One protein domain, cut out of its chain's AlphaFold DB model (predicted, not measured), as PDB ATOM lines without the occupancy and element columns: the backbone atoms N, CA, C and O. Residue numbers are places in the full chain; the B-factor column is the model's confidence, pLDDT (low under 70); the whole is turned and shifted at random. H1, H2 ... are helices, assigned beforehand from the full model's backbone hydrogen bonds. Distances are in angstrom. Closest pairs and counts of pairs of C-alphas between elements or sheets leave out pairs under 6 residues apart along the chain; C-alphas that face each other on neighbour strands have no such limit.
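This is residues 436 to 495 and 533 to 585 of the 1006 residues of an uncharacterized protein of Pirellulales bacterium (UniProt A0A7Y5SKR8). One long helix, H3, forms a spine: H1 and H2 lie side by side, with H2 packed lengthwise on the spine, while H4 and H5 cross it and H6 packs on H5 away from it. Residues 490 to 495, of which 490 belongs to H3, stick out at one end. The 113 printed residues hold six named helices, H1 to H6 in chain order, and no named strand: all helix. The whole is compact, with a radius of gyration of the C-alphas of 14.6 A, yet elongated, spanning 52 by 31 by 21 A.

H1, residues 436 to 443, begins with C-alpha 436 at (-26.463, -35.364, 39.360). H2 is residues 447 to 453. H3, residues 462 to 490, measures 42.7 A from first to last C-alpha. H4 is residues 539 to 547, H5 residues 553 to 565, 18.1 A long, and H6 residues 569 to 578, ending with C-alpha 578 at (-47.418, -20.433, 22.026).

H3 is the hub. Its residues 472 to 479 touch H2, closest C-alphas Phe 447 and Gly 479 at 5.1 A, in a hairpin. H1 and H2 form another, C-alphas Val 438 and Ala 450 being closest at 4.8 A. Residues 474 to 481 of H3 touch H5 about perpendicular, at 81 degrees, closest C-alphas Leu 477 and Ala 558 at 5.0 A. Residues 481 to 488 touch H4 at 82 degrees, closest C-alphas Met 485 and Val 547 at 6.2 A. H5 and H6 form a hairpin, closest C-alphas Val 560 and Ala 572 at 4.2 A. H3 and H6 are apart. Every O i to N i+4 pair is within hydrogen-bond range in H1, H2, H3, H5 and H6; in H4, 4 of 5 are.

The farthest C-alphas, Glu 460 and Pro 494, are 52.7 A apart. Residues 496 to 532 are not printed; C-alphas 495 and 533 are 22.5 A apart across the cut. Of the links printed whole, none is long. Residues 579 to 585 have pLDDT under 70.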
ATOM      1  N   ALA A 436     -27.408 -36.467  39.141       90.81
ATOM      2  CA  ALA A 436     -26.463 -35.364  39.360       90.81
ATOM      3  C   ALA A 436     -25.339 -35.263  38.305       90.81
ATOM      4  O   ALA A 436     -24.908 -34.164  37.944       90.81
ATOM      5  N   SER A 437     -24.870 -36.398  37.777       92.19
ATOM      6  CA  SER A 437     -23.872 -36.454  36.699       92.19
ATOM      7  C   SER A 437     -24.433 -35.999  35.346       92.19
ATOM      8  O   SER A 437     -23.759 -35.273  34.616       92.19
ATOM      9  N   VAL A 438     -25.674 -36.381  35.034       93.88
ATOM     10  CA  VAL A 438     -26.392 -36.017  33.806       93.88
ATOM     11  C   VAL A 438     -26.734 -34.527  33.814       93.88
ATOM     12  O   VAL A 438     -26.429 -33.823  32.855       93.88
ATOM     13  N   GLU A 439     -27.299 -34.018  34.910       91.94
ATOM     14  CA  GLU A 439     -27.691 -32.607  35.033       91.94
ATOM     15  C   GLU A 439     -26.479 -31.663  34.967       91.94
ATOM     16  O   GLU A 439     -26.558 -30.586  34.377       91.94
ATOM     17  N   LYS A 440     -25.310 -32.095  35.460       93.19
ATOM     18  CA  LYS A 440     -24.044 -31.365  35.282       93.19
ATOM     19  C   LYS A 440     -23.624 -31.249  33.808       93.19
ATOM     20  O   LYS A 440     -23.079 -30.217  33.419       93.19
ATOM     21  N   LEU A 441     -23.875 -32.275  32.991       94.69
ATOM     22  CA  LEU A 441     -23.580 -32.269  31.552       94.69
ATOM     23  C   LEU A 441     -24.613 -31.442  30.768       94.69
ATOM     24  O   LEU A 441     -24.236 -30.674  29.884       94.69
ATOM     25  N   ILE A 442     -25.892 -31.502  31.157       93.44
ATOM     26  CA  ILE A 442     -26.965 -30.635  30.634       93.44
ATOM     27  C   ILE A 442     -26.640 -29.156  30.899       93.44
ATOM     28  O   ILE A 442     -26.669 -28.351  29.970       93.44
ATOM     29  N   ALA A 443     -26.250 -28.801  32.129       90.75
ATOM     30  CA  ALA A 443     -25.841 -27.439  32.485       90.75
ATOM     31  C   ALA A 443     -24.593 -26.966  31.709       90.75
ATOM     32  O   ALA A 443     -24.473 -25.785  31.387       90.75
ATOM     33  N   ALA A 444     -23.690 -27.886  31.355       91.88
ATOM     34  CA  ALA A 444     -22.536 -27.621  30.495       91.88
ATOM     35  C   ALA A 444     -22.872 -27.550  28.985       91.88
ATOM     36  O   ALA A 444     -21.968 -27.328  28.181       91.88
ATOM     37  N   TRP A 445     -24.142 -27.729  28.588       94.31
ATOM     38  CA  TRP A 445     -24.595 -27.871  27.192       94.31
ATOM     39  C   TRP A 445     -23.952 -29.054  26.432       94.31
ATOM     40  O   TRP A 445     -23.912 -29.070  25.194       94.31
ATOM     41  N   ASP A 446     -23.483 -30.078  27.151       94.69
ATOM     42  CA  ASP A 446     -23.074 -31.361  26.578       94.69
ATOM     43  C   ASP A 446     -24.237 -32.361  26.607       94.69
ATOM     44  O   ASP A 446     -24.278 -33.326  27.372       94.69
ATOM     45  N   PHE A 447     -25.214 -32.131  25.730       95.06
ATOM     46  CA  PHE A 447     -26.363 -33.025  25.581       95.06
ATOM     47  C   PHE A 447     -25.977 -34.409  25.018       95.06
ATOM     48  O   PHE A 447     -26.727 -35.366  25.195       95.06
ATOM     49  N   ARG A 448     -24.802 -34.547  24.375       92.88
ATOM     50  CA  ARG A 448     -24.302 -35.829  23.845       92.88
ATOM     51  C   ARG A 448     -23.728 -36.687  24.976       92.88
ATOM     52  O   ARG A 448     -24.108 -37.849  25.103       92.88
ATOM     53  N   GLY A 449     -22.888 -36.104  25.830       93.81
ATOM     54  CA  GLY A 449     -22.413 -36.732  27.061       93.81
ATOM     55  C   GLY A 449     -23.548 -37.010  28.043       93.81
ATOM     56  O   GLY A 449     -23.593 -38.096  28.612       93.81
ATOM     57  N   ALA A 450     -24.515 -36.096  28.191       94.81
ATOM     58  CA  ALA A 450     -25.702 -36.321  29.019       94.81
ATOM     59  C   ALA A 450     -26.530 -37.529  28.539       94.81
ATOM     60  O   ALA A 450     -26.926 -38.360  29.355       94.81
ATOM     61  N   TRP A 451     -26.744 -37.672  27.223       93.25
ATOM     62  CA  TRP A 451     -27.428 -38.837  26.648       93.25
ATOM     63  C   TRP A 451     -26.666 -40.146  26.911       93.25
ATOM     64  O   TRP A 451     -27.278 -41.135  27.307       93.25
ATOM     65  N   ALA A 452     -25.336 -40.152  26.770       93.19
ATOM     66  CA  ALA A 452     -24.520 -41.324  27.096       93.19
ATOM     67  C   ALA A 452     -24.543 -41.658  28.604       93.19
ATOM     68  O   ALA A 452     -24.695 -42.815  28.986       93.19
ATOM     69  N   ALA A 453     -24.465 -40.653  29.483       93.19
ATOM     70  CA  ALA A 453     -24.545 -40.842  30.932       93.19
ATOM     71  C   ALA A 453     -25.904 -41.423  31.376       93.19
ATOM     72  O   ALA A 453     -25.964 -42.247  32.291       93.19
ATOM     73  N   LEU A 454     -26.991 -41.070  30.680       93.19
ATOM     74  CA  LEU A 454     -28.326 -41.636  30.897       93.19
ATOM     75  C   LEU A 454     -28.423 -43.142  30.605       93.19
ATOM     76  O   LEU A 454     -29.377 -43.772  31.068       93.19
ATOM     77  N   GLU A 455     -27.465 -43.755  29.899       90.25
ATOM     78  CA  GLU A 455     -27.412 -45.215  29.741       90.25
ATOM     79  C   GLU A 455     -27.030 -45.938  31.039       90.25
ATOM     80  O   GLU A 455     -27.446 -47.084  31.223       90.25
ATOM     81  N   ALA A 456     -26.332 -45.274  31.970       90.06
ATOM     82  CA  ALA A 456     -25.936 -45.838  33.263       90.06
ATOM     83  C   ALA A 456     -27.015 -45.691  34.356       90.06
ATOM     84  O   ALA A 456     -27.145 -46.569  35.207       90.06
ATOM     85  N   VAL A 457     -27.821 -44.622  34.325       93.81
ATOM     86  CA  VAL A 457     -28.831 -44.332  35.364       93.81
ATOM     87  C   VAL A 457     -29.967 -45.365  35.349       93.81
ATOM     88  O   VAL A 457     -30.523 -45.676  34.291       93.81
ATOM     89  N   ARG A 458     -30.344 -45.895  36.517       92.56
ATOM     90  CA  ARG A 458     -31.498 -46.787  36.731       92.56
ATOM     91  C   ARG A 458     -32.167 -46.441  38.063       92.56
ATOM     92  O   ARG A 458     -31.480 -46.042  38.996       92.56
ATOM     93  N   PHE A 459     -33.478 -46.647  38.141       93.38
ATOM     94  CA  PHE A 459     -34.271 -46.557  39.369       93.38
ATOM     95  C   PHE A 459     -35.151 -47.807  39.480       93.38
ATOM     96  O   PHE A 459     -35.561 -48.352  38.452       93.38
ATOM     97  N   GLU A 460     -35.431 -48.258  40.702       91.00
ATOM     98  CA  GLU A 460     -36.303 -49.415  40.958       91.00
ATOM     99  C   GLU A 460     -37.776 -48.989  41.051       91.00
ATOM    100  O   GLU A 460     -38.688 -49.737  40.697       91.00
ATOM    101  N   GLU A 461     -38.020 -47.754  41.488       90.88
ATOM    102  CA  GLU A 461     -39.342 -47.163  41.605       90.88
ATOM    103  C   GLU A 461     -39.913 -46.822  40.222       90.88
ATOM    104  O   GLU A 461     -39.368 -45.988  39.497       90.88
ATOM    105  N   ALA A 462     -41.058 -47.416  39.871       84.25
ATOM    106  CA  ALA A 462     -41.712 -47.217  38.573       84.25
ATOM    107  C   ALA A 462     -41.987 -45.732  38.244       84.25
ATOM    108  O   ALA A 462     -41.872 -45.320  37.092       84.25
ATOM    109  N   GLU A 463     -42.287 -44.924  39.266       80.94
ATOM    110  CA  GLU A 463     -42.467 -43.468  39.179       80.94
ATOM    111  C   GLU A 463     -41.187 -42.762  38.678       80.94
ATOM    112  O   GLU A 463     -41.234 -41.932  37.767       80.94
ATOM    113  N   LEU A 464     -40.021 -43.140  39.217       86.50
ATOM    114  CA  LEU A 464     -38.722 -42.584  38.825       86.50
ATOM    115  C   LEU A 464     -38.217 -43.170  37.502       86.50
ATOM    116  O   LEU A 464     -37.602 -42.456  36.712       86.50
ATOM    117  N   ALA A 465     -38.517 -44.440  37.216       86.25
ATOM    118  CA  ALA A 465     -38.214 -45.067  35.932       86.25
ATOM    119  C   ALA A 465     -38.984 -44.403  34.771       86.25
ATOM    120  O   ALA A 465     -38.407 -44.172  33.706       86.25
ATOM    121  N   ALA A 466     -40.251 -44.025  34.987       81.88
ATOM    122  CA  ALA A 466     -41.034 -43.245  34.029       81.88
ATOM    123  C   ALA A 466     -40.454 -41.830  33.833       81.88
ATOM    124  O   ALA A 466     -40.219 -41.416  32.696       81.88
ATOM    125  N   ARG A 467     -40.128 -41.123  34.928       85.38
ATOM    126  CA  ARG A 467     -39.478 -39.797  34.881       85.38
ATOM    127  C   ARG A 467     -38.128 -39.834  34.151       85.38
ATOM    128  O   ARG A 467     -37.830 -38.941  33.367       85.38
ATOM    129  N   LEU A 468     -37.340 -40.896  34.338       88.62
ATOM    130  CA  LEU A 468     -36.079 -41.124  33.627       88.62
ATOM    131  C   LEU A 468     -36.284 -41.373  32.122       88.62
ATOM    132  O   LEU A 468     -35.497 -40.890  31.307       88.62
ATOM    133  N   ALA A 469     -37.334 -42.106  31.734       86.12
ATOM    134  CA  ALA A 469     -37.676 -42.310  30.326       86.12
ATOM    135  C   ALA A 469     -38.069 -40.986  29.641       86.12
ATOM    136  O   ALA A 469     -37.589 -40.702  28.544       86.12
ATOM    137  N   GLN A 470     -38.847 -40.143  30.325       84.06
ATOM    138  CA  GLN A 470     -39.161 -38.781  29.888       84.06
ATOM    139  C   GLN A 470     -37.898 -37.905  29.788       84.06
ATOM    140  O   GLN A 470     -37.650 -37.299  28.745       84.06
ATOM    141  N   ARG A 471     -37.036 -37.902  30.814       89.06
ATOM    142  CA  ARG A 471     -35.806 -37.089  30.835       89.06
ATOM    143  C   ARG A 471     -34.796 -37.478  29.750       89.06
ATOM    144  O   ARG A 471     -34.036 -36.626  29.294       89.06
ATOM    145  N   ARG A 472     -34.805 -38.731  29.276       90.81
ATOM    146  CA  ARG A 472     -34.056 -39.133  28.069       90.81
ATOM    147  C   ARG A 472     -34.555 -38.394  26.833       90.81
ATOM    148  O   ARG A 472     -33.752 -37.771  26.142       90.81
ATOM    149  N   GLU A 473     -35.860 -38.419  26.581       88.00
ATOM    150  CA  GLU A 473     -36.456 -37.729  25.433       88.00
ATOM    151  C   GLU A 473     -36.200 -36.212  25.495       88.00
ATOM    152  O   GLU A 473     -35.791 -35.609  24.507       88.00
ATOM    153  N   GLU A 474     -36.288 -35.606  26.678       89.06
ATOM    154  CA  GLU A 474     -35.902 -34.209  26.914       89.06
ATOM    155  C   GLU A 474     -34.449 -33.896  26.502       89.06
ATOM    156  O   GLU A 474     -34.194 -32.903  25.813       89.06
ATOM    157  N   VAL A 475     -33.482 -34.752  26.856       92.94
ATOM    158  CA  VAL A 475     -32.079 -34.588  26.429       92.94
ATOM    159  C   VAL A 475     -31.917 -34.793  24.918       92.94
ATOM    160  O   VAL A 475     -31.166 -34.049  24.282       92.94
ATOM    161  N   ARG A 476     -32.668 -35.721  24.306       93.00
ATOM    162  CA  ARG A 476     -32.711 -35.899  22.841       93.00
ATOM    163  C   ARG A 476     -33.180 -34.625  22.131       93.00
ATOM    164  O   ARG A 476     -32.631 -34.262  21.088       93.00
ATOM    165  N   LEU A 477     -34.191 -33.958  22.684       90.56
ATOM    166  CA  LEU A 477     -34.757 -32.715  22.161       90.56
ATOM    167  C   LEU A 477     -33.759 -31.551  22.258       90.56
ATOM    168  O   LEU A 477     -33.483 -30.899  21.248       90.56
ATOM    169  N   MET A 478     -33.142 -31.344  23.428       93.25
ATOM    170  CA  MET A 478     -32.096 -30.325  23.613       93.25
ATOM    171  C   MET A 478     -30.891 -30.556  22.684       93.25
ATOM    172  O   MET A 478     -30.405 -29.618  22.047       93.25
ATOM    173  N   GLY A 479     -30.460 -31.814  22.529       93.81
ATOM    174  CA  GLY A 479     -29.393 -32.198  21.604       93.81
ATOM    175  C   GLY A 479     -29.704 -31.852  20.143       93.81
ATOM    176  O   GLY A 479     -28.869 -31.241  19.472       93.81
ATOM    177  N   ARG A 480     -30.919 -32.163  19.657       93.00
ATOM    178  CA  ARG A 480     -31.362 -31.779  18.299       93.00
ATOM    179  C   ARG A 480     -31.370 -30.262  18.097       93.00
ATOM    180  O   ARG A 480     -30.947 -29.800  17.037       93.00
ATOM    181  N   LEU A 481     -31.821 -29.485  19.087       93.38
ATOM    182  CA  LEU A 481     -31.804 -28.022  18.992       93.38
ATOM    183  C   LEU A 481     -30.377 -27.465  18.917       93.38
ATOM    184  O   LEU A 481     -30.121 -26.645  18.036       93.38
ATOM    185  N   LYS A 482     -29.436 -27.927  19.757       94.69
ATOM    186  CA  LYS A 482     -28.036 -27.455  19.715       94.69
ATOM    187  C   LYS A 482     -27.397 -27.695  18.341       94.69
ATOM    188  O   LYS A 482     -26.763 -26.790  17.803       94.69
ATOM    189  N   VAL A 483     -27.616 -28.868  17.737       95.19
ATOM    190  CA  VAL A 483     -27.120 -29.174  16.380       95.19
ATOM    191  C   VAL A 483     -27.724 -28.219  15.342       95.19
ATOM    192  O   VAL A 483     -26.973 -27.572  14.615       95.19
ATOM    193  N   ARG A 484     -29.051 -28.021  15.342       94.69
ATOM    194  CA  ARG A 484     -29.716 -27.057  14.438       94.69
ATOM    195  C   ARG A 484     -29.226 -25.617  14.643       94.69
ATOM    196  O   ARG A 484     -29.168 -24.862  13.676       94.69
ATOM    197  N   MET A 485     -28.863 -25.219  15.868       95.31
ATOM    198  CA  MET A 485     -28.293 -23.890  16.150       95.31
ATOM    199  C   MET A 485     -26.907 -23.742  15.518       95.31
ATOM    200  O   MET A 485     -26.653 -22.751  14.836       95.31
ATOM    201  N   ILE A 486     -26.036 -24.741  15.693       95.81
ATOM    202  CA  ILE A 486     -24.699 -24.790  15.083       95.81
ATOM    203  C   ILE A 486     -24.800 -24.710  13.551       95.81
ATOM    204  O   ILE A 486     -24.139 -23.876  12.931       95.81
ATOM    205  N   GLU A 487     -25.672 -25.515  12.941       95.62
ATOM    206  CA  GLU A 487     -25.921 -25.510  11.493       95.62
ATOM    207  C   GLU A 487     -26.422 -24.144  10.996       95.62
ATOM    208  O   GLU A 487     -25.862 -23.588  10.052       95.62
ATOM    209  N   LYS A 488     -27.446 -23.568  11.644       94.81
ATOM    210  CA  LYS A 488     -28.040 -22.285  11.232       94.81
ATOM    211  C   LYS A 488     -27.108 -21.090  11.401       94.81
ATOM    212  O   LYS A 488     -27.208 -20.156  10.612       94.81
ATOM    213  N   ILE A 489     -26.215 -21.108  12.391       95.31
ATOM    214  CA  ILE A 489     -25.209 -20.054  12.573       95.31
ATOM    215  C   ILE A 489     -24.115 -20.163  11.502       95.31
ATOM    216  O   ILE A 489     -23.748 -19.152  10.910       95.31
ATOM    217  N   ASN A 490     -23.625 -21.375  11.218       94.69
ATOM    218  CA  ASN A 490     -22.571 -21.597  10.220       94.69
ATOM    219  C   ASN A 490     -23.045 -21.392   8.769       94.69
ATOM    220  O   ASN A 490     -22.240 -21.033   7.915       94.69
ATOM    221  N   ALA A 491     -24.331 -21.617   8.479       93.31
ATOM    222  CA  ALA A 491     -24.916 -21.488   7.141       93.31
ATOM    223  C   ALA A 491     -25.539 -20.103   6.846       93.31
ATOM    224  O   ALA A 491     -26.312 -19.970   5.896       93.31
ATOM    225  N   ALA A 492     -25.265 -19.085   7.667       93.00
ATOM    226  CA  ALA A 492     -25.826 -17.747   7.493       93.00
ATOM    227  C   ALA A 492     -25.028 -16.904   6.482       93.00
ATOM    228  O   ALA A 492     -23.858 -16.598   6.710       93.00
ATOM    229  N   ASP A 493     -25.690 -16.474   5.405       87.69
ATOM    230  CA  ASP A 493     -25.160 -15.533   4.412       87.69
ATOM    231  C   ASP A 493     -26.120 -14.331   4.249       87.69
ATOM    232  O   ASP A 493     -27.293 -14.539   3.921       87.69
ATOM    233  N   PRO A 494     -25.680 -13.079   4.503       88.56
ATOM    234  CA  PRO A 494     -24.389 -12.711   5.088       88.56
ATOM    235  C   PRO A 494     -24.246 -13.202   6.547       88.56
ATOM    236  O   PRO A 494     -25.257 -13.367   7.236       88.56
ATOM    237  N   PRO A 495     -23.009 -13.382   7.058       90.06
ATOM    238  CA  PRO A 495     -22.775 -13.865   8.418       90.06
ATOM    239  C   PRO A 495     -23.460 -13.022   9.502       90.06
ATOM    240  O   PRO A 495     -23.392 -11.787   9.493       90.06
ATOM    241  N   ALA A 533     -22.559 -22.721  27.823       89.19
ATOM    242  CA  ALA A 533     -22.935 -22.531  29.230       89.19
ATOM    243  C   ALA A 533     -22.581 -21.135  29.799       89.19
ATOM    244  O   ALA A 533     -23.010 -20.786  30.894       89.19
ATOM    245  N   GLY A 534     -21.792 -20.333  29.071       85.88
ATOM    246  CA  GLY A 534     -21.424 -18.953  29.414       85.88
ATOM    247  C   GLY A 534     -22.221 -17.884  28.657       85.88
ATOM    248  O   GLY A 534     -21.889 -16.695  28.735       85.88
ATOM    249  N   LEU A 535     -23.245 -18.281  27.895       90.12
ATOM    250  CA  LEU A 535     -24.150 -17.358  27.217       90.12
ATOM    251  C   LEU A 535     -24.964 -16.534  28.226       90.12
ATOM    252  O   LEU A 535     -25.170 -16.922  29.372       90.12
ATOM    253  N   ASN A 536     -25.423 -15.359  27.796       86.75
ATOM    254  CA  ASN A 536     -26.240 -14.484  28.635       86.75
ATOM    255  C   ASN A 536     -27.736 -14.684  28.354       86.75
ATOM    256  O   ASN A 536     -28.107 -15.069  27.247       86.75
ATOM    257  N   GLU A 537     -28.576 -14.330  29.326       84.44
ATOM    258  CA  GLU A 537     -30.046 -14.446  29.299       84.44
ATOM    259  C   GLU A 537     -30.700 -13.982  27.981       84.44
ATOM    260  O   GLU A 537     -31.663 -14.583  27.520       84.44
ATOM    261  N   LYS A 538     -30.167 -12.944  27.318       89.75
ATOM    262  CA  LYS A 538     -30.749 -12.396  26.078       89.75
ATOM    263  C   LYS A 538     -30.401 -13.199  24.820       89.75
ATOM    264  O   LYS A 538     -31.056 -13.015  23.794       89.75
ATOM    265  N   ALA A 539     -29.400 -14.079  24.885       92.31
ATOM    266  CA  ALA A 539     -28.955 -14.886  23.753       92.31
ATOM    267  C   ALA A 539     -29.844 -16.117  23.519       92.31
ATOM    268  O   ALA A 539     -30.170 -16.418  22.373       92.31
ATOM    269  N   LEU A 540     -30.306 -16.797  24.576       92.94
ATOM    270  CA  LEU A 540     -31.155 -17.990  24.443       92.94
ATOM    271  C   LEU A 540     -32.478 -17.719  23.686       92.94
ATOM    272  O   LEU A 540     -32.767 -18.461  22.744       92.94
ATOM    273  N   PRO A 541     -33.239 -16.635  23.962       93.62
ATOM    274  CA  PRO A 541     -34.395 -16.259  23.148       93.62
ATOM    275  C   PRO A 541     -34.070 -16.062  21.663       93.62
ATOM    276  O   PRO A 541     -34.920 -16.343  20.817       93.62
ATOM    277  N   LYS A 542     -32.859 -15.591  21.327       94.31
ATOM    278  CA  LYS A 542     -32.419 -15.377  19.939       94.31
ATOM    279  C   LYS A 542     -31.974 -16.655  19.247       94.31
ATOM    280  O   LYS A 542     -32.342 -16.869  18.097       94.31
ATOM    281  N   LEU A 543     -31.274 -17.530  19.959       93.94
ATOM    282  CA  LEU A 543     -30.918 -18.858  19.471       93.94
ATOM    283  C   LEU A 543     -32.170 -19.694  19.180       93.94
ATOM    284  O   LEU A 543     -32.283 -20.252  18.094       93.94
ATOM    285  N   LEU A 544     -33.153 -19.700  20.088       93.56
ATOM    286  CA  LEU A 544     -34.439 -20.368  19.862       93.56
ATOM    287  C   LEU A 544     -35.209 -19.752  18.675       93.56
ATOM    288  O   LEU A 544     -35.721 -20.495  17.842       93.56
ATOM    289  N   GLN A 545     -35.209 -18.420  18.516       91.94
ATOM    290  CA  GLN A 545     -35.823 -17.740  17.359       91.94
ATOM    291  C   GLN A 545     -35.214 -18.123  15.994       91.94
ATOM    292  O   GLN A 545     -35.880 -17.924  14.981       91.94
ATOM    293  N   LEU A 546     -33.991 -18.667  15.941       91.88
ATOM    294  CA  LEU A 546     -33.358 -19.132  14.697       91.88
ATOM    295  C   LEU A 546     -33.702 -20.579  14.319       91.88
ATOM    296  O   LEU A 546     -33.533 -20.953  13.155       91.88
ATOM    297  N   VAL A 547     -34.133 -21.400  15.283       93.38
ATOM    298  CA  VAL A 547     -34.279 -22.852  15.080       93.38
ATOM    299  C   VAL A 547     -35.669 -23.405  15.343       93.38
ATOM    300  O   VAL A 547     -35.986 -24.414  14.730       93.38
ATOM    301  N   VAL A 548     -36.483 -22.791  16.204       91.06
ATOM    302  CA  VAL A 548     -37.810 -23.306  16.584       91.06
ATOM    303  C   VAL A 548     -38.838 -22.959  15.506       91.06
ATOM    304  O   VAL A 548     -39.210 -21.790  15.364       91.06
ATOM    305  N   ASP A 549     -39.356 -23.957  14.784       87.25
ATOM    306  CA  ASP A 549     -40.606 -23.769  14.045       87.25
ATOM    307  C   ASP A 549     -41.771 -23.750  15.042       87.25
ATOM    308  O   ASP A 549     -42.090 -24.753  15.678       87.25
ATOM    309  N   ARG A 550     -42.449 -22.604  15.145       76.56
ATOM    310  CA  ARG A 550     -43.619 -22.404  16.017       76.56
ATOM    311  C   ARG A 550     -44.848 -23.225  15.610       76.56
ATOM    312  O   ARG A 550     -45.863 -23.164  16.294       76.56
ATOM    313  N   ARG A 551     -44.792 -23.955  14.492       80.06
ATOM    314  CA  ARG A 551     -45.805 -24.939  14.072       80.06
ATOM    315  C   ARG A 551     -45.434 -26.377  14.449       80.06
ATOM    316  O   ARG A 551     -46.273 -27.262  14.324       80.06
ATOM    317  N   SER A 552     -44.201 -26.615  14.900       84.38
ATOM    318  CA  SER A 552     -43.723 -27.919  15.362       84.38
ATOM    319  C   SER A 552     -43.886 -28.022  16.880       84.38
ATOM    320  O   SER A 552     -43.265 -27.282  17.649       84.38
ATOM    321  N   ALA A 553     -44.716 -28.967  17.325       76.88
ATOM    322  CA  ALA A 553     -44.859 -29.279  18.744       76.88
ATOM    323  C   ALA A 553     -43.581 -29.912  19.328       76.88
ATOM    324  O   ALA A 553     -43.262 -29.647  20.484       76.88
ATOM    325  N   GLU A 554     -42.802 -30.665  18.529       82.38
ATOM    326  CA  GLU A 554     -41.484 -31.171  18.951       82.38
ATOM    327  C   GLU A 554     -40.510 -30.006  19.194       82.38
ATOM    328  O   GLU A 554     -39.861 -29.961  20.237       82.38
ATOM    329  N   ASP A 555     -40.450 -29.022  18.288       86.06
ATOM    330  CA  ASP A 555     -39.577 -27.848  18.444       86.06
ATOM    331  C   ASP A 555     -40.020 -26.966  19.624       86.06
ATOM    332  O   ASP A 555     -39.178 -26.434  20.348       86.06
ATOM    333  N   SER A 556     -41.332 -26.822  19.832       83.81
ATOM    334  CA  SER A 556     -41.890 -26.037  20.939       83.81
ATOM    335  C   SER A 556     -41.611 -26.697  22.291       83.81
ATOM    336  O   SER A 556     -41.109 -26.033  23.195       83.81
ATOM    337  N   LEU A 557     -41.836 -28.012  22.429       81.56
ATOM    338  CA  LEU A 557     -41.478 -28.759  23.639       81.56
ATOM    339  C   LEU A 557     -39.963 -28.724  23.886       81.56
ATOM    340  O   LEU A 557     -39.526 -28.481  25.009       81.56
ATOM    341  N   ALA A 558     -39.149 -28.877  22.838       88.25
ATOM    342  CA  ALA A 558     -37.698 -28.748  22.943       88.25
ATOM    343  C   ALA A 558     -37.266 -27.354  23.440       88.25
ATOM    344  O   ALA A 558     -36.326 -27.248  24.229       88.25
ATOM    345  N   ALA A 559     -37.968 -26.291  23.031       89.75
ATOM    346  CA  ALA A 559     -37.736 -24.929  23.506       89.75
ATOM    347  C   ALA A 559     -38.114 -24.746  24.986       89.75
ATOM    348  O   ALA A 559     -37.347 -24.135  25.727       89.75
ATOM    349  N   VAL A 560     -39.246 -25.313  25.429       86.69
ATOM    350  CA  VAL A 560     -39.667 -25.341  26.846       86.69
ATOM    351  C   VAL A 560     -38.608 -26.036  27.706       86.69
ATOM    352  O   VAL A 560     -38.146 -25.476  28.700       86.69
ATOM    353  N   VAL A 561     -38.184 -27.233  27.298       88.25
ATOM    354  CA  VAL A 561     -37.204 -28.061  28.017       88.25
ATOM    355  C   VAL A 561     -35.836 -27.376  28.094       88.25
ATOM    356  O   VAL A 561     -35.239 -27.332  29.171       88.25
ATOM    357  N   LEU A 562     -35.349 -26.791  26.992       91.00
ATOM    358  CA  LEU A 562     -34.070 -26.073  26.977       91.00
ATOM    359  C   LEU A 562     -34.122 -24.780  27.810       91.00
ATOM    360  O   LEU A 562     -33.170 -24.474  28.524       91.00
ATOM    361  N   ALA A 563     -35.238 -24.046  27.779       89.50
ATOM    362  CA  ALA A 563     -35.431 -22.866  28.621       89.50
ATOM    363  C   ALA A 563     -35.443 -23.221  30.120       89.50
ATOM    364  O   ALA A 563     -34.775 -22.548  30.904       89.50
ATOM    365  N   LEU A 564     -36.094 -24.326  30.511       86.38
ATOM    366  CA  LEU A 564     -36.041 -24.845  31.884       86.38
ATOM    367  C   LEU A 564     -34.633 -25.295  32.298       86.38
ATOM    368  O   LEU A 564     -34.204 -24.978  33.406       86.38
ATOM    369  N   ALA A 565     -33.885 -25.965  31.416       88.12
ATOM    370  CA  ALA A 565     -32.489 -26.333  31.676       88.12
ATOM    371  C   ALA A 565     -31.581 -25.102  31.882       88.12
ATOM    372  O   ALA A 565     -30.642 -25.146  32.674       88.12
ATOM    373  N   CYS A 566     -31.894 -23.980  31.227       88.19
ATOM    374  CA  CYS A 566     -31.245 -22.683  31.435       88.19
ATOM    375  C   CYS A 566     -31.887 -21.817  32.540       88.19
ATOM    376  O   CYS A 566     -31.534 -20.649  32.668       88.19
ATOM    377  N   GLN A 567     -32.801 -22.377  33.342       86.06
ATOM    378  CA  GLN A 567     -33.519 -21.719  34.447       86.06
ATOM    379  C   GLN A 567     -34.427 -20.533  34.046       86.06
ATOM    380  O   GLN A 567     -34.975 -19.853  34.916       86.06
ATOM    381  N   ASP A 568     -34.676 -20.319  32.750       87.06
ATOM    382  CA  ASP A 568     -35.595 -19.294  32.246       87.06
ATOM    383  C   ASP A 568     -37.029 -19.843  32.159       87.06
ATOM    384  O   ASP A 568     -37.564 -20.171  31.095       87.06
ATOM    385  N   ALA A 569     -37.665 -19.953  33.327       82.62
ATOM    386  CA  ALA A 569     -39.049 -20.405  33.440       82.62
ATOM    387  C   ALA A 569     -40.041 -19.491  32.694       82.62
ATOM    388  O   ALA A 569     -41.069 -19.969  32.222       82.62
ATOM    389  N   ALA A 570     -39.742 -18.195  32.542       84.94
ATOM    390  CA  ALA A 570     -40.612 -17.272  31.819       84.94
ATOM    391  C   ALA A 570     -40.570 -17.541  30.309       84.94
ATOM    392  O   ALA A 570     -41.616 -17.593  29.662       84.94
ATOM    393  N   LEU A 571     -39.385 -17.764  29.735       87.62
ATOM    394  CA  LEU A 571     -39.236 -18.170  28.337       87.62
ATOM    395  C   LEU A 571     -39.853 -19.552  28.081       87.62
ATOM    396  O   LEU A 571     -40.484 -19.746  27.041       87.62
ATOM    397  N   ALA A 572     -39.736 -20.475  29.040       86.25
ATOM    398  CA  ALA A 572     -40.379 -21.784  28.978       86.25
ATOM    399  C   ALA A 572     -41.915 -21.671  28.926       86.25
ATOM    400  O   ALA A 572     -42.531 -22.206  28.006       86.25
ATOM    401  N   GLU A 573     -42.540 -20.919  29.840       82.19
ATOM    402  CA  GLU A 573     -43.991 -20.683  29.806       82.19
ATOM    403  C   GLU A 573     -44.431 -19.993  28.502       82.19
ATOM    404  O   GLU A 573     -45.410 -20.412  27.890       82.19
ATOM    405  N   ASN A 574     -43.664 -19.013  28.005       85.75
ATOM    406  CA  ASN A 574     -43.957 -18.341  26.733       85.75
ATOM    407  C   ASN A 574     -43.986 -19.306  25.532       85.75
ATOM    408  O   ASN A 574     -44.838 -19.142  24.656       85.75
ATOM    409  N   TYR A 575     -43.072 -20.282  25.452       84.25
ATOM    410  CA  TYR A 575     -43.091 -21.287  24.378       84.25
ATOM    411  C   TYR A 575     -44.191 -22.339  24.576       84.25
ATOM    412  O   TYR A 575     -44.767 -22.783  23.585       84.25
ATOM    413  N   ALA A 576     -44.542 -22.686  25.820       79.44
ATOM    414  CA  ALA A 576     -45.656 -23.587  26.116       79.44
ATOM    415  C   ALA A 576     -47.020 -22.974  25.740       79.44
ATOM    416  O   ALA A 576     -47.824 -23.625  25.077       79.44
ATOM    417  N   GLU A 577     -47.266 -21.703  26.081       77.12
ATOM    418  CA  GLU A 577     -48.496 -20.993  25.697       77.12
ATOM    419  C   GLU A 577     -48.596 -20.814  24.169       77.12
ATOM    420  O   GLU A 577     -49.665 -20.995  23.583       77.12
ATOM    421  N   GLN A 578     -47.474 -20.537  23.493       71.38
ATOM    422  CA  GLN A 578     -47.418 -20.433  22.026       71.38
ATOM    423  C   GLN A 578     -47.579 -21.776  21.295       71.38
ATOM    424  O   GLN A 578     -47.921 -21.761  20.113       71.38
ATOM    425  N   ALA A 579     -47.391 -22.919  21.968       67.00
ATOM    426  CA  ALA A 579     -47.585 -24.252  21.385       67.00
ATOM    427  C   ALA A 579     -49.067 -24.614  21.140       67.00
ATOM    428  O   ALA A 579     -49.353 -25.627  20.502       67.00
ATOM    429  N   GLY A 580     -50.017 -23.796  21.612       56.19
ATOM    430  CA  GLY A 580     -51.384 -23.779  21.079       56.19
ATOM    431  C   GLY A 580     -52.214 -25.048  21.305       56.19
ATOM    432  O   GLY A 580     -53.001 -25.409  20.434       56.19
ATOM    433  N   ASN A 581     -52.071 -25.699  22.465       52.78
ATOM    434  CA  ASN A 581     -52.871 -26.866  22.871       52.78
ATOM    435  C   ASN A 581     -52.725 -28.097  21.940       52.78
ATOM    436  O   ASN A 581     -53.694 -28.809  21.673       52.78
ATOM    437  N   VAL A 582     -51.502 -28.359  21.470       47.12
ATOM    438  CA  VAL A 582     -51.070 -29.713  21.066       47.12
ATOM    439  C   VAL A 582     -50.718 -30.523  22.326       47.12
ATOM    440  O   VAL A 582     -50.431 -29.930  23.364       47.12
ATOM    441  N   ASP A 583     -50.710 -31.856  22.240       51.28
ATOM    442  CA  ASP A 583     -50.468 -32.836  23.322       51.28
ATOM    443  C   ASP A 583     -49.039 -32.831  23.932       51.28
ATOM    444  O   ASP A 583     -48.487 -33.872  24.291       51.28
ATOM    445  N   ALA A 584     -48.400 -31.663  24.036       57.81
ATOM    446  CA  ALA A 584     -47.108 -31.488  24.684       57.81
ATOM    447  C   ALA A 584     -47.242 -31.668  26.206       57.81
ATOM    448  O   ALA A 584     -47.953 -30.913  26.871       57.81
ATOM    449  N   ASP A 585     -46.539 -32.651  26.768       68.56
ATOM    450  CA  ASP A 585     -46.594 -32.923  28.204       68.56
ATOM    451  C   ASP A 585     -45.927 -31.802  29.021       68.56
ATOM    452  O   ASP A 585     -44.704 -31.658  29.046       68.56
TER     453      ASP A 585